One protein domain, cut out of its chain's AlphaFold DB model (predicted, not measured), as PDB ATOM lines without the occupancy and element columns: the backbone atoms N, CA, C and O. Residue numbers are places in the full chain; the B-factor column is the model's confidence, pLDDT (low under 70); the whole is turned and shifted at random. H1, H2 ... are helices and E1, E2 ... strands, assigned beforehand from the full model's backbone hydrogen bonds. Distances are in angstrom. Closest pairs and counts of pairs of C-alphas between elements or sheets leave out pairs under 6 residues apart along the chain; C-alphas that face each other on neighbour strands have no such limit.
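This is residues 3 to 91 of the 104 residues of an uncharacterized protein of Enterococcus sulfureus ATCC 49903 (UniProt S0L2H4). A twisted four-stranded sheet has helix H2 slantwise over one face, with H1 and H4 close to H2. H3 reaches out at one end of the long axis, and the loop of residues 51 to 66 lies toward the other. The 89 printed residues hold E1 H1 H2 H3 E2 E3 E4 H4 in chain order, four named helices and four named strands, class mixed; the sheet, E2 E1 E3 E4, is mixed too. The whole is compact, radius of gyration of the C-alphas 13.3 A, yet elongated, spanning 39 by 25 by 20 A.

E2 is residues 44 to 50, 19.4 A; E1, 3 to 8, 16.9 A, begins at C-alpha 3 (29.187, -32.034, -47.927); E3 is 67 to 70 and E4 73 to 77. H1 is 12 to 15, H2 17 to 27, 15.4 A, H3 29 to 39, 15.2 A, and H4, 83 to 90, ends at C-alpha 90 (32.241, -37.527, -55.803).

E2 and E1 are parallel, N 5 to O 46 at 2.9 A; with H1, H2 and H3 between, they form a strand-helix-strand unit. E1 and E3 are antiparallel, N 4 to O 69 at 2.9 A. E3 and E4 form a hairpin, N 70 to O 73 at 2.9 A. H2 is on the sheet, over E2 and E1, height 9.7 A: two layers, sheet and helix. Its closest C-alphas to E2 are His 26 and Thr 45, 5.6 A. H2 and H4 are close but not clearly touching, closest C-alphas Gly 21 and Leu 83 at 6.3 A, a steep tilt of 40 degrees, the same way. H2 and H3 are about perpendicular at 87 degrees. In H2, H3 and H4 every O i to N i+4 pair is within hydrogen-bond range; H1 is too short for one.

The C-alphas of Leu 38 and Asp 53, the two farthest apart, are 39.1 A apart. The printed part has no cut. The link E2 to E3 is long, 16 residues. Residues 53 to 58 have pLDDT under 70.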
ATOM      1  N   LEU A   3      29.876 -30.913 -48.561       95.38
ATOM      2  CA  LEU A   3      29.187 -32.034 -47.927       95.38
ATOM      3  C   LEU A   3      29.137 -31.799 -46.416       95.38
ATOM      4  O   LEU A   3      30.176 -31.821 -45.756       95.38
ATOM      5  N   SER A   4      27.951 -31.557 -45.872       95.00
ATOM      6  CA  SER A   4      27.763 -31.274 -44.447       95.00
ATOM      7  C   SER A   4      26.978 -32.397 -43.785       95.00
ATOM      8  O   SER A   4      25.918 -32.786 -44.271       95.00
ATOM      9  N   TYR A   5      27.502 -32.922 -42.682       94.44
ATOM     10  CA  TYR A   5      26.826 -33.920 -41.858       94.44
ATOM     11  C   TYR A   5      26.452 -33.299 -40.518       94.44
ATOM     12  O   TYR A   5      27.293 -32.709 -39.837       94.44
ATOM     13  N   TYR A   6      25.198 -33.490 -40.131       92.06
ATOM     14  CA  TYR A   6      24.652 -33.072 -38.850       92.06
ATOM     15  C   TYR A   6      24.244 -34.327 -38.093       92.06
ATOM     16  O   TYR A   6      23.390 -35.082 -38.558       92.06
ATOM     17  N   LEU A   7      24.848 -34.568 -36.935       91.88
ATOM     18  CA  LEU A   7      24.548 -35.725 -36.093       91.88
ATOM     19  C   LEU A   7      24.253 -35.271 -34.672       91.88
ATOM     20  O   LEU A   7      24.765 -34.241 -34.231       91.88
ATOM     21  N   LYS A   8      23.481 -36.064 -33.923       90.06
ATOM     22  CA  LYS A   8      23.451 -35.869 -32.472       90.06
ATOM     23  C   LYS A   8      24.778 -36.305 -31.877       90.06
ATOM     24  O   LYS A   8      25.334 -37.322 -32.290       90.06
ATOM     25  N   ALA A   9      25.268 -35.551 -30.901       83.94
ATOM     26  CA  ALA A   9      26.536 -35.854 -30.243       83.94
ATOM     27  C   ALA A   9      26.540 -37.208 -29.505       83.94
ATOM     28  O   ALA A   9      27.604 -37.775 -29.287       83.94
ATOM     29  N   ASP A  10      25.366 -37.697 -29.116       84.06
ATOM     30  CA  ASP A  10      25.118 -38.955 -28.413       84.06
ATOM     31  C   ASP A  10      24.480 -40.030 -29.314       84.06
ATOM     32  O   ASP A  10      23.956 -41.022 -28.818       84.06
ATOM     33  N   SER A  11      24.481 -39.835 -30.637       84.12
ATOM     34  CA  SER A  11      23.897 -40.803 -31.569       84.12
ATOM     35  C   SER A  11      24.787 -42.026 -31.746       84.12
ATOM     36  O   SER A  11      25.969 -41.877 -32.035       84.12
ATOM     37  N   ASP A  12      24.190 -43.220 -31.749       84.31
ATOM     38  CA  ASP A  12      24.874 -44.452 -32.168       84.31
ATOM     39  C   ASP A  12      25.418 -44.371 -33.608       84.31
ATOM     40  O   ASP A  12      26.397 -45.038 -33.929       84.31
ATOM     41  N   ALA A  13      24.858 -43.490 -34.451       81.44
ATOM     42  CA  ALA A  13      25.300 -43.290 -35.831       81.44
ATOM     43  C   ALA A  13      26.763 -42.823 -35.946       81.44
ATOM     44  O   ALA A  13      27.362 -42.949 -37.009       81.44
ATOM     45  N   ILE A  14      27.370 -42.309 -34.867       83.69
ATOM     46  CA  ILE A  14      28.807 -41.979 -34.838       83.69
ATOM     47  C   ILE A  14      29.705 -43.227 -34.878       83.69
ATOM     48  O   ILE A  14      30.908 -43.113 -35.098       83.69
ATOM     49  N   HIS A  15      29.141 -44.411 -34.636       84.00
ATOM     50  CA  HIS A  15      29.841 -45.692 -34.696       84.00
ATOM     51  C   HIS A  15      29.572 -46.455 -36.003       84.00
ATOM     52  O   HIS A  15      30.154 -47.521 -36.219       84.00
ATOM     53  N   ASP A  16      28.735 -45.908 -36.888       86.69
ATOM     54  CA  ASP A  16      28.400 -46.525 -38.168       86.69
ATOM     55  C   ASP A  16      29.584 -46.463 -39.146       86.69
ATOM     56  O   ASP A  16      30.356 -45.498 -39.196       86.69
ATOM     57  N   GLN A  17      29.713 -47.491 -39.987       84.06
ATOM     58  CA  GLN A  17      30.747 -47.542 -41.029       84.06
ATOM     59  C   GLN A  17      30.585 -46.402 -42.045       84.06
ATOM     60  O   GLN A  17      31.565 -45.863 -42.560       84.06
ATOM     61  N   GLU A  18      29.343 -46.005 -42.312       88.94
ATOM     62  CA  GLU A  18      28.984 -44.871 -43.156       88.94
ATOM     63  C   GLU A  18      29.512 -43.550 -42.587       88.94
ATOM     64  O   GLU A  18      30.041 -42.714 -43.326       88.94
ATOM     65  N   PHE A  19      29.429 -43.377 -41.264       91.75
ATOM     66  CA  PHE A  19      30.002 -42.218 -40.596       91.75
ATOM     67  C   PHE A  19      31.526 -42.225 -40.675       91.75
ATOM     68  O   PHE A  19      32.116 -41.211 -41.048       91.75
ATOM     69  N   LEU A  20      32.158 -43.371 -40.409       89.81
ATOM     70  CA  LEU A  20      33.609 -43.528 -40.515       89.81
ATOM     71  C   LEU A  20      34.121 -43.153 -41.916       89.81
ATOM     72  O   LEU A  20      35.127 -42.455 -42.044       89.81
ATOM     73  N   GLY A  21      33.405 -43.566 -42.966       89.06
ATOM     74  CA  GLY A  21      33.699 -43.188 -44.349       89.06
ATOM     75  C   GLY A  21      33.749 -41.677 -44.560       89.06
ATOM     76  O   GLY A  21      34.713 -41.147 -45.120       89.06
ATOM     77  N   PHE A  22      32.731 -40.971 -44.069       92.44
ATOM     78  CA  PHE A  22      32.689 -39.515 -44.140       92.44
ATOM     79  C   PHE A  22      33.741 -38.847 -43.244       92.44
ATOM     80  O   PHE A  22      34.368 -37.879 -43.674       92.44
ATOM     81  N   GLN A  23      33.971 -39.353 -42.030       92.88
ATOM     82  CA  GLN A  23      34.961 -38.801 -41.107       92.88
ATOM     83  C   GLN A  23      36.369 -38.856 -41.709       92.88
ATOM     84  O   GLN A  23      37.073 -37.847 -41.728       92.88
ATOM     85  N   LEU A  24      36.756 -39.997 -42.287       91.31
ATOM     86  CA  LEU A  24      38.050 -40.140 -42.953       91.31
ATOM     87  C   LEU A  24      38.171 -39.199 -44.155       91.31
ATOM     88  O   LEU A  24      39.182 -38.516 -44.297       91.31
ATOM     89  N   LEU A  25      37.121 -39.075 -44.975       91.12
ATOM     90  CA  LEU A  25      37.079 -38.077 -46.050       91.12
ATOM     91  C   LEU A  25      37.209 -36.644 -45.507       91.12
ATOM     92  O   LEU A  25      37.816 -35.780 -46.145       91.12
ATOM     93  N   HIS A  26      36.621 -36.364 -44.344       93.69
ATOM     94  CA  HIS A  26      36.685 -35.057 -43.713       93.69
ATOM     95  C   HIS A  26      38.095 -34.702 -43.240       93.69
ATOM     96  O   HIS A  26      38.536 -33.568 -43.454       93.69
ATOM     97  N   GLU A  27      38.825 -35.664 -42.699       93.75
ATOM     98  CA  GLU A  27      40.196 -35.485 -42.227       93.75
ATOM     99  C   GLU A  27      41.235 -35.552 -43.368       93.75
ATOM    100  O   GLU A  27      42.298 -34.928 -43.280       93.75
ATOM    101  N   ASP A  28      40.926 -36.227 -44.483       92.50
ATOM    102  CA  ASP A  28      41.858 -36.418 -45.600       92.50
ATOM    103  C   ASP A  28      42.012 -35.170 -46.490       92.50
ATOM    104  O   ASP A  28      41.424 -34.996 -47.564       92.50
ATOM    105  N   THR A  29      42.895 -34.279 -46.048       92.81
ATOM    106  CA  THR A  29      43.294 -33.094 -46.818       92.81
ATOM    107  C   THR A  29      44.024 -33.425 -48.124       92.81
ATOM    108  O   THR A  29      44.010 -32.609 -49.052       92.81
ATOM    109  N   THR A  30      44.663 -34.595 -48.227       92.62
ATOM    110  CA  THR A  30      45.397 -35.003 -49.431       92.62
ATOM    111  C   THR A  30      44.419 -35.394 -50.523       92.62
ATOM    112  O   THR A  30      44.524 -34.882 -51.641       92.62
ATOM    113  N   PHE A  31      43.427 -36.216 -50.185       91.06
ATOM    114  CA  PHE A  31      42.334 -36.567 -51.078       91.06
ATOM    115  C   PHE A  31      41.604 -35.318 -51.572       91.06
ATOM    116  O   PHE A  31      41.444 -35.155 -52.778       91.06
ATOM    117  N   LYS A  32      41.248 -34.373 -50.690       93.12
ATOM    118  CA  LYS A  32      40.574 -33.119 -51.093       93.12
ATOM    119  C   LYS A  32      41.374 -32.313 -52.122       93.12
ATOM    120  O   LYS A  32      40.807 -31.836 -53.101       93.12
ATOM    121  N   LYS A  33      42.698 -32.205 -51.953       93.81
ATOM    122  CA  LYS A  33      43.582 -31.543 -52.934       93.81
ATOM    123  C   LYS A  33      43.675 -32.311 -54.252       93.81
ATOM    124  O   LYS A  33      43.782 -31.699 -55.313       93.81
ATOM    125  N   GLN A  34      43.690 -33.643 -54.207       91.56
ATOM    126  CA  GLN A  34      43.681 -34.469 -55.416       91.56
ATOM    127  C   GLN A  34      42.351 -34.343 -56.159       91.56
ATOM    128  O   GLN A  34      42.357 -34.134 -57.369       91.56
ATOM    129  N   TYR A  35      41.234 -34.391 -55.435       92.31
ATOM    130  CA  TYR A  35      39.896 -34.138 -55.958       92.31
ATOM    131  C   TYR A  35      39.841 -32.787 -56.674       92.31
ATOM    132  O   TYR A  35      39.421 -32.728 -57.825       92.31
ATOM    133  N   GLU A  36      40.344 -31.721 -56.043       94.06
ATOM    134  CA  GLU A  36      40.374 -30.382 -56.639       94.06
ATOM    135  C   GLU A  36      41.141 -30.340 -57.962       94.06
ATOM    136  O   GLU A  36      40.668 -29.743 -58.924       94.06
ATOM    137  N   ARG A  37      42.280 -31.033 -58.048       92.56
ATOM    138  CA  ARG A  37      43.061 -31.131 -59.289       92.56
ATOM    139  C   ARG A  37      42.361 -31.943 -60.376       92.56
ATOM    140  O   ARG A  37      42.496 -31.611 -61.545       92.56
ATOM    141  N   LEU A  38      41.674 -33.024 -60.005       92.25
ATOM    142  CA  LEU A  38      41.040 -33.947 -60.952       92.25
ATOM    143  C   LEU A  38      39.693 -33.438 -61.468       92.25
ATOM    144  O   LEU A  38      39.359 -33.661 -62.627       92.25
ATOM    145  N   LYS A  39      38.903 -32.803 -60.599       91.81
ATOM    146  CA  LYS A  39      37.544 -32.333 -60.901       91.81
ATOM    147  C   LYS A  39      37.467 -30.830 -61.155       91.81
ATOM    148  O   LYS A  39      36.377 -30.340 -61.436       91.81
ATOM    149  N   GLU A  40      38.582 -30.111 -61.005       92.31
ATOM    150  CA  GLU A  40      38.658 -28.645 -61.094       92.31
ATOM    151  C   GLU A  40      37.647 -27.949 -60.158       92.31
ATOM    152  O   GLU A  40      37.080 -26.902 -60.469       92.31
ATOM    153  N   LYS A  41      37.375 -28.567 -58.999       91.19
ATOM    154  CA  LYS A  41      36.365 -28.137 -58.021       91.19
ATOM    155  C   LYS A  41      36.838 -28.390 -56.597       91.19
ATOM    156  O   LYS A  41      37.266 -29.489 -56.272       91.19
ATOM    157  N   VAL A  42      36.654 -27.418 -55.711       93.75
ATOM    158  CA  VAL A  42      36.952 -27.596 -54.282       93.75
ATOM    159  C   VAL A  42      35.928 -28.537 -53.642       93.75
ATOM    160  O   VAL A  42      34.720 -28.353 -53.821       93.75
ATOM    161  N   LEU A  43      36.413 -29.514 -52.873       93.75
ATOM    162  CA  LEU A  43      35.609 -30.337 -51.972       93.75
ATOM    163  C   LEU A  43      35.778 -29.839 -50.535       93.75
ATOM    164  O   LEU A  43      36.845 -29.982 -49.933       93.75
ATOM    165  N   SER A  44      34.712 -29.281 -49.978       95.12
ATOM    166  CA  SER A  44      34.622 -28.918 -48.568       95.12
ATOM    167  C   SER A  44      33.735 -29.922 -47.852       95.12
ATOM    168  O   SER A  44      32.705 -30.336 -48.379       95.12
ATOM    169  N   THR A  45      34.120 -30.306 -46.642       95.75
ATOM    170  CA  THR A  45      33.292 -31.172 -45.807       95.75
ATOM    171  C   THR A  45      33.153 -30.559 -44.428       95.75
ATOM    172  O   THR A  45      34.142 -30.070 -43.879       95.75
ATOM    173  N   ASN A  46      31.949 -30.600 -43.870       95.00
ATOM    174  CA  ASN A  46      31.644 -30.056 -42.554       95.00
ATOM    175  C   ASN A  46      30.998 -31.130 -41.690       95.00
ATOM    176  O   ASN A  46      30.159 -31.895 -42.165       95.00
ATOM    177  N   LEU A  47      31.368 -31.160 -40.417       93.44
ATOM    178  CA  LEU A  47      30.831 -32.101 -39.452       93.44
ATOM    179  C   LEU A  47      30.332 -31.333 -38.233       93.44
ATOM    180  O   LEU A  47      31.106 -30.644 -37.568       93.44
ATOM    181  N   PHE A  48      29.040 -31.454 -37.953       91.00
ATOM    182  CA  PHE A  48      28.377 -30.760 -36.860       91.00
ATOM    183  C   PHE A  48      27.759 -31.767 -35.897       91.00
ATOM    184  O   PHE A  48      26.877 -32.544 -36.266       91.00
ATOM    185  N   PHE A  49      28.198 -31.717 -34.641       90.00
ATOM    186  CA  PHE A  49      27.584 -32.463 -33.550       90.00
ATOM    187  C   PHE A  49      26.618 -31.556 -32.796       90.00
ATOM    188  O   PHE A  49      27.023 -30.613 -32.115       90.00
ATOM    189  N   VAL A  50      25.334 -31.853 -32.926       87.62
ATOM    190  CA  VAL A  50      24.238 -31.101 -32.328       87.62
ATOM    191  C   VAL A  50      23.910 -31.727 -30.970       87.62
ATOM    192  O   VAL A  50      23.678 -32.932 -30.875       87.62
ATOM    193  N   LYS A  51      23.956 -30.925 -29.902       81.25
ATOM    194  CA  LYS A  51      23.694 -31.374 -28.518       81.25
ATOM    195  C   LYS A  51      22.339 -30.930 -27.979       81.25
ATOM    196  O   LYS A  51      21.795 -31.576 -27.096       81.25
ATOM    197  N   GLU A  52      21.818 -29.827 -28.496       75.69
ATOM    198  CA  GLU A  52      20.600 -29.165 -28.033       75.69
ATOM    199  C   GLU A  52      19.848 -28.644 -29.259       75.69
ATOM    200  O   GLU A  52      20.423 -28.639 -30.352       75.69
ATOM    201  N   ASP A  53      18.598 -28.202 -29.096       64.56
ATOM    202  CA  ASP A  53      17.871 -27.523 -30.171       64.56
ATOM    203  C   ASP A  53      18.512 -26.149 -30.459       64.56
ATOM    204  O   ASP A  53      18.035 -25.103 -30.023       64.56
ATOM    205  N   THR A  54      19.669 -26.151 -31.122       62.16
ATOM    206  CA  THR A  54      20.369 -24.949 -31.576       62.16
ATOM    207  C   THR A  54      19.722 -24.426 -32.857       62.16
ATOM    208  O   THR A  54      19.057 -25.169 -33.571       62.16
ATOM    209  N   GLU A  55      19.948 -23.154 -33.191       56.84
ATOM    210  CA  GLU A  55      19.371 -22.447 -34.355       56.84
ATOM    211  C   GLU A  55      19.573 -23.157 -35.720       56.84
ATOM    212  O   GLU A  55      18.878 -22.853 -36.683       56.84
ATOM    213  N   LEU A  56      20.447 -24.171 -35.812       58.66
ATOM    214  CA  LEU A  56      20.504 -25.103 -36.954       58.66
ATOM    215  C   LEU A  56      19.166 -25.811 -37.237       58.66
ATOM    216  O   LEU A  56      18.919 -26.271 -38.349       58.66
ATOM    217  N   LEU A  57      18.308 -25.900 -36.227       58.00
ATOM    218  CA  LEU A  57      17.023 -26.580 -36.240       58.00
ATOM    219  C   LEU A  57      15.841 -25.640 -36.504       58.00
ATOM    220  O   LEU A  57      14.691 -26.047 -36.368       58.00
ATOM    221  N   GLU A  58      16.076 -24.405 -36.966       64.25
ATOM    222  CA  GLU A  58      14.977 -23.548 -37.447       64.25
ATOM    223  C   GLU A  58      14.109 -24.259 -38.505       64.25
ATOM    224  O   GLU A  58      12.919 -23.973 -38.631       64.25
ATOM    225  N   THR A  59      14.693 -25.213 -39.243       71.31
ATOM    226  CA  THR A  59      14.013 -25.994 -40.291       71.31
ATOM    227  C   THR A  59      13.825 -27.479 -39.951       71.31
ATOM    228  O   THR A  59      12.939 -28.122 -40.515       71.31
ATOM    229  N   PHE A  60      14.616 -28.039 -39.036       74.56
ATOM    230  CA  PHE A  60      14.624 -29.475 -38.732       74.56
ATOM    231  C   PHE A  60      14.547 -29.708 -37.234       74.56
ATOM    232  O   PHE A  60      14.998 -28.876 -36.478       74.56
ATOM    233  N   THR A  61      14.018 -30.831 -36.775       81.62
ATOM    234  CA  THR A  61      13.984 -31.184 -35.348       81.62
ATOM    235  C   THR A  61      15.115 -32.147 -34.995       81.62
ATOM    236  O   THR A  61      15.591 -32.901 -35.847       81.62
ATOM    237  N   LEU A  62      15.543 -32.182 -33.726       83.56
ATOM    238  CA  LEU A  62      16.606 -33.095 -33.282       83.56
ATOM    239  C   LEU A  62      16.323 -34.550 -33.679       83.56
ATOM    240  O   LEU A  62      17.243 -35.276 -34.044       83.56
ATOM    241  N   ASP A  63      15.072 -35.014 -33.621       85.06
ATOM    242  CA  ASP A  63      14.719 -36.389 -33.991       85.06
ATOM    243  C   ASP A  63      14.970 -36.715 -35.469       85.06
ATOM    244  O   ASP A  63      15.056 -37.892 -35.796       85.06
ATOM    245  N   GLN A  64      15.109 -35.718 -36.345       88.25
ATOM    246  CA  GLN A  64      15.400 -35.899 -37.768       88.25
ATOM    247  C   GLN A  64      16.879 -36.157 -38.068       88.25
ATOM    248  O   GLN A  64      17.206 -36.609 -39.166       88.25
ATOM    249  N   LEU A  65      17.763 -35.927 -37.097       89.81
ATOM    250  CA  LEU A  65      19.175 -36.265 -37.215       89.81
ATOM    251  C   LEU A  65      19.381 -37.799 -37.257       89.81
ATOM    252  O   LEU A  65      18.646 -38.529 -36.587       89.81
ATOM    253  N   PRO A  66      20.390 -38.300 -37.994       92.69
ATOM    254  CA  PRO A  66      21.371 -37.526 -38.751       92.69
ATOM    255  C   PRO A  66      20.826 -36.961 -40.072       92.69
ATOM    256  O   PRO A  66      19.978 -37.574 -40.719       92.69
ATOM    257  N   ILE A  67      21.328 -35.790 -40.464       92.44
ATOM    258  CA  ILE A  67      20.991 -35.108 -41.719       92.44
ATOM    259  C   ILE A  67      22.261 -34.941 -42.550       92.44
ATOM    260  O   ILE A  67      23.319 -34.591 -42.025       92.44
ATOM    261  N   VAL A  68      22.134 -35.171 -43.855       94.06
ATOM    262  CA  VAL A  68      23.193 -34.944 -44.836       94.06
ATOM    263  C   VAL A  68      22.760 -33.869 -45.815       94.06
ATOM    264  O   VAL A  68      21.714 -33.989 -46.459       94.06
ATOM    265  N   GLU A  69      23.614 -32.868 -45.984       94.06
ATOM    266  CA  GLU A  69      23.462 -31.819 -46.983       94.06
ATOM    267  C   GLU A  69      24.580 -31.865 -48.019       94.06
ATOM    268  O   GLU A  69      25.760 -31.994 -47.684       94.06
ATOM    269  N   VAL A  70      24.199 -31.691 -49.282       94.88
ATOM    270  CA  VAL A  70      25.113 -31.508 -50.408       94.88
ATOM    271  C   VAL A  70      24.817 -30.169 -51.064       94.88
ATOM    272  O   VAL A  70      23.694 -29.929 -51.498       94.88
ATOM    273  N   ASP A  71      25.822 -29.297 -51.146       94.31
ATOM    274  CA  ASP A  71      25.703 -27.965 -51.751       94.31
ATOM    275  C   ASP A  71      24.457 -27.205 -51.243       94.31
ATOM    276  O   ASP A  71      23.691 -26.643 -52.025       94.31
ATOM    277  N   TYR A  72      24.255 -27.220 -49.917       90.56
ATOM    278  CA  TYR A  72      23.134 -26.587 -49.199       90.56
ATOM    279  C   TYR A  72      21.741 -27.174 -49.482       90.56
ATOM    280  O   TYR A  72      20.731 -26.553 -49.161       90.56
ATOM    281  N   ASN A  73      21.667 -28.365 -50.078       91.94
ATOM    282  CA  ASN A  73      20.421 -29.102 -50.260       91.94
ATOM    283  C   ASN A  73      20.427 -30.349 -49.380       91.94
ATOM    284  O   ASN A  73      21.386 -31.122 -49.404       91.94
ATOM    285  N   VAL A  74      19.346 -30.568 -48.630       91.44
ATOM    286  CA  VAL A  74      19.182 -31.786 -47.832       91.44
ATOM    287  C   VAL A  74      18.987 -32.979 -48.756       91.44
ATOM    288  O   VAL A  74      17.999 -33.074 -49.483       91.44
ATOM    289  N   THR A  75      19.935 -33.906 -48.688       93.19
ATOM    290  CA  THR A  75      19.952 -35.130 -49.493       93.19
ATOM    291  C   THR A  75      19.448 -36.324 -48.689       93.19
ATOM    292  O   THR A  75      18.844 -37.235 -49.254       93.19
ATOM    293  N   LYS A  76      19.673 -36.337 -47.368       93.62
ATOM    294  CA  LYS A  76      19.267 -37.447 -46.497       93.62
ATOM    295  C   LYS A  76      18.858 -36.950 -45.116       93.62
ATOM    296  O   LYS A  76      19.465 -36.031 -44.574       93.62
ATOM    297  N   VAL A  77      17.831 -37.582 -44.560       92.25
ATOM    298  CA  VAL A  77      17.284 -37.327 -43.222       92.25
ATOM    299  C   VAL A  77      17.139 -38.675 -42.527       92.25
ATOM    300  O   VAL A  77      16.726 -39.641 -43.171       92.25
ATOM    301  N   LYS A  78      17.472 -38.751 -41.234       90.81
ATOM    302  CA  LYS A  78      17.543 -40.002 -40.460       90.81
ATOM    303  C   LYS A  78      18.462 -41.056 -41.100       90.81
ATOM    304  O   LYS A  78      18.193 -42.251 -41.011       90.81
ATOM    305  N   GLY A  79      19.537 -40.628 -41.761       91.44
ATOM    306  CA  GLY A  79      20.483 -41.549 -42.390       91.44
ATOM    307  C   GLY A  79      21.725 -40.873 -42.959       91.44
ATOM    308  O   GLY A  79      21.729 -39.674 -43.228       91.44
ATOM    309  N   LEU A  80      22.772 -41.672 -43.167       93.44
ATOM    310  CA  LEU A  80      24.070 -41.253 -43.700       93.44
ATOM    311  C   LEU A  80      24.275 -41.790 -45.122       93.44
ATOM    312  O   LEU A  80      23.587 -42.724 -45.547       93.44
ATOM    313  N   LEU A  81      25.199 -41.197 -45.881       92.62
ATOM    314  CA  LEU A  81      25.607 -41.765 -47.168       92.62
ATOM    315  C   LEU A  81      26.538 -42.951 -46.933       92.62
ATOM    316  O   LEU A  81      27.533 -42.844 -46.217       92.62
ATOM    317  N   SER A  82      26.225 -44.058 -47.591       91.88
ATOM    318  CA  SER A  82      27.127 -45.189 -47.743       91.88
ATOM    319  C   SER A  82      28.365 -44.808 -48.553       91.88
ATOM    320  O   SER A  82      28.388 -43.812 -49.276       91.88
ATOM    321  N   LEU A  83      29.403 -45.645 -48.493       89.19
ATOM    322  CA  LEU A  83      30.600 -45.458 -49.318       89.19
ATOM    323  C   LEU A  83      30.293 -45.463 -50.814       89.19
ATOM    324  O   LEU A  83      30.921 -44.719 -51.560       89.19
ATOM    325  N   ALA A  84      29.334 -46.287 -51.242       90.06
ATOM    326  CA  ALA A  84      28.893 -46.328 -52.628       90.06
ATOM    327  C   ALA A  84      28.262 -44.989 -53.028       90.06
ATOM    328  O   ALA A  84      28.692 -44.388 -54.007       90.06
ATOM    329  N   GLU A  85      27.334 -44.471 -52.217       93.25
ATOM    330  CA  GLU A  85      26.714 -43.160 -52.451       93.25
ATOM    331  C   GLU A  85      27.751 -42.025 -52.434       93.25
ATOM    332  O   GLU A  85      27.706 -41.145 -53.287       93.25
ATOM    333  N   LEU A  86      28.722 -42.043 -51.510       91.19
ATOM    334  CA  LEU A  86      29.819 -41.065 -51.486       91.19
ATOM    335  C   LEU A  86      30.687 -41.153 -52.745       91.19
ATOM    336  O   LEU A  86      31.080 -40.129 -53.302       91.19
ATOM    337  N   SER A  87      30.988 -42.367 -53.199       89.88
ATOM    338  CA  SER A  87      31.798 -42.608 -54.390       89.88
ATOM    339  C   SER A  87      31.103 -42.120 -55.662       89.88
ATOM    340  O   SER A  87      31.728 -41.441 -56.478       89.88
ATOM    341  N   GLU A  88      29.806 -42.404 -55.799       92.25
ATOM    342  CA  GLU A  88      28.964 -41.890 -56.882       92.25
ATOM    343  C   GLU A  88      28.873 -40.362 -56.840       92.25
ATOM    344  O   GLU A  88      29.060 -39.701 -57.859       92.25
ATOM    345  N   LEU A  89      28.654 -39.789 -55.655       91.50
ATOM    346  CA  LEU A  89      28.510 -38.348 -55.469       91.50
ATOM    347  C   LEU A  89      29.787 -37.578 -55.829       91.50
ATOM    348  O   LEU A  89      29.727 -36.502 -56.425       91.50
ATOM    349  N   LEU A  90      30.950 -38.121 -55.467       88.81
ATOM    350  CA  LEU A  90      32.241 -37.527 -55.803       88.81
ATOM    351  C   LEU A  90      32.689 -37.856 -57.232       88.81
ATOM    352  O   LEU A  90      33.636 -37.234 -57.718       88.81
ATOM    353  N   ASP A  91      32.029 -38.802 -57.905       89.31
ATOM    354  CA  ASP A  91      32.454 -39.353 -59.194       89.31
ATOM    355  C   ASP A  91      33.926 -39.829 -59.139       89.31
ATOM    356  O   ASP A  91      34.743 -39.582 -60.034       89.31
TER     357      ASP A  91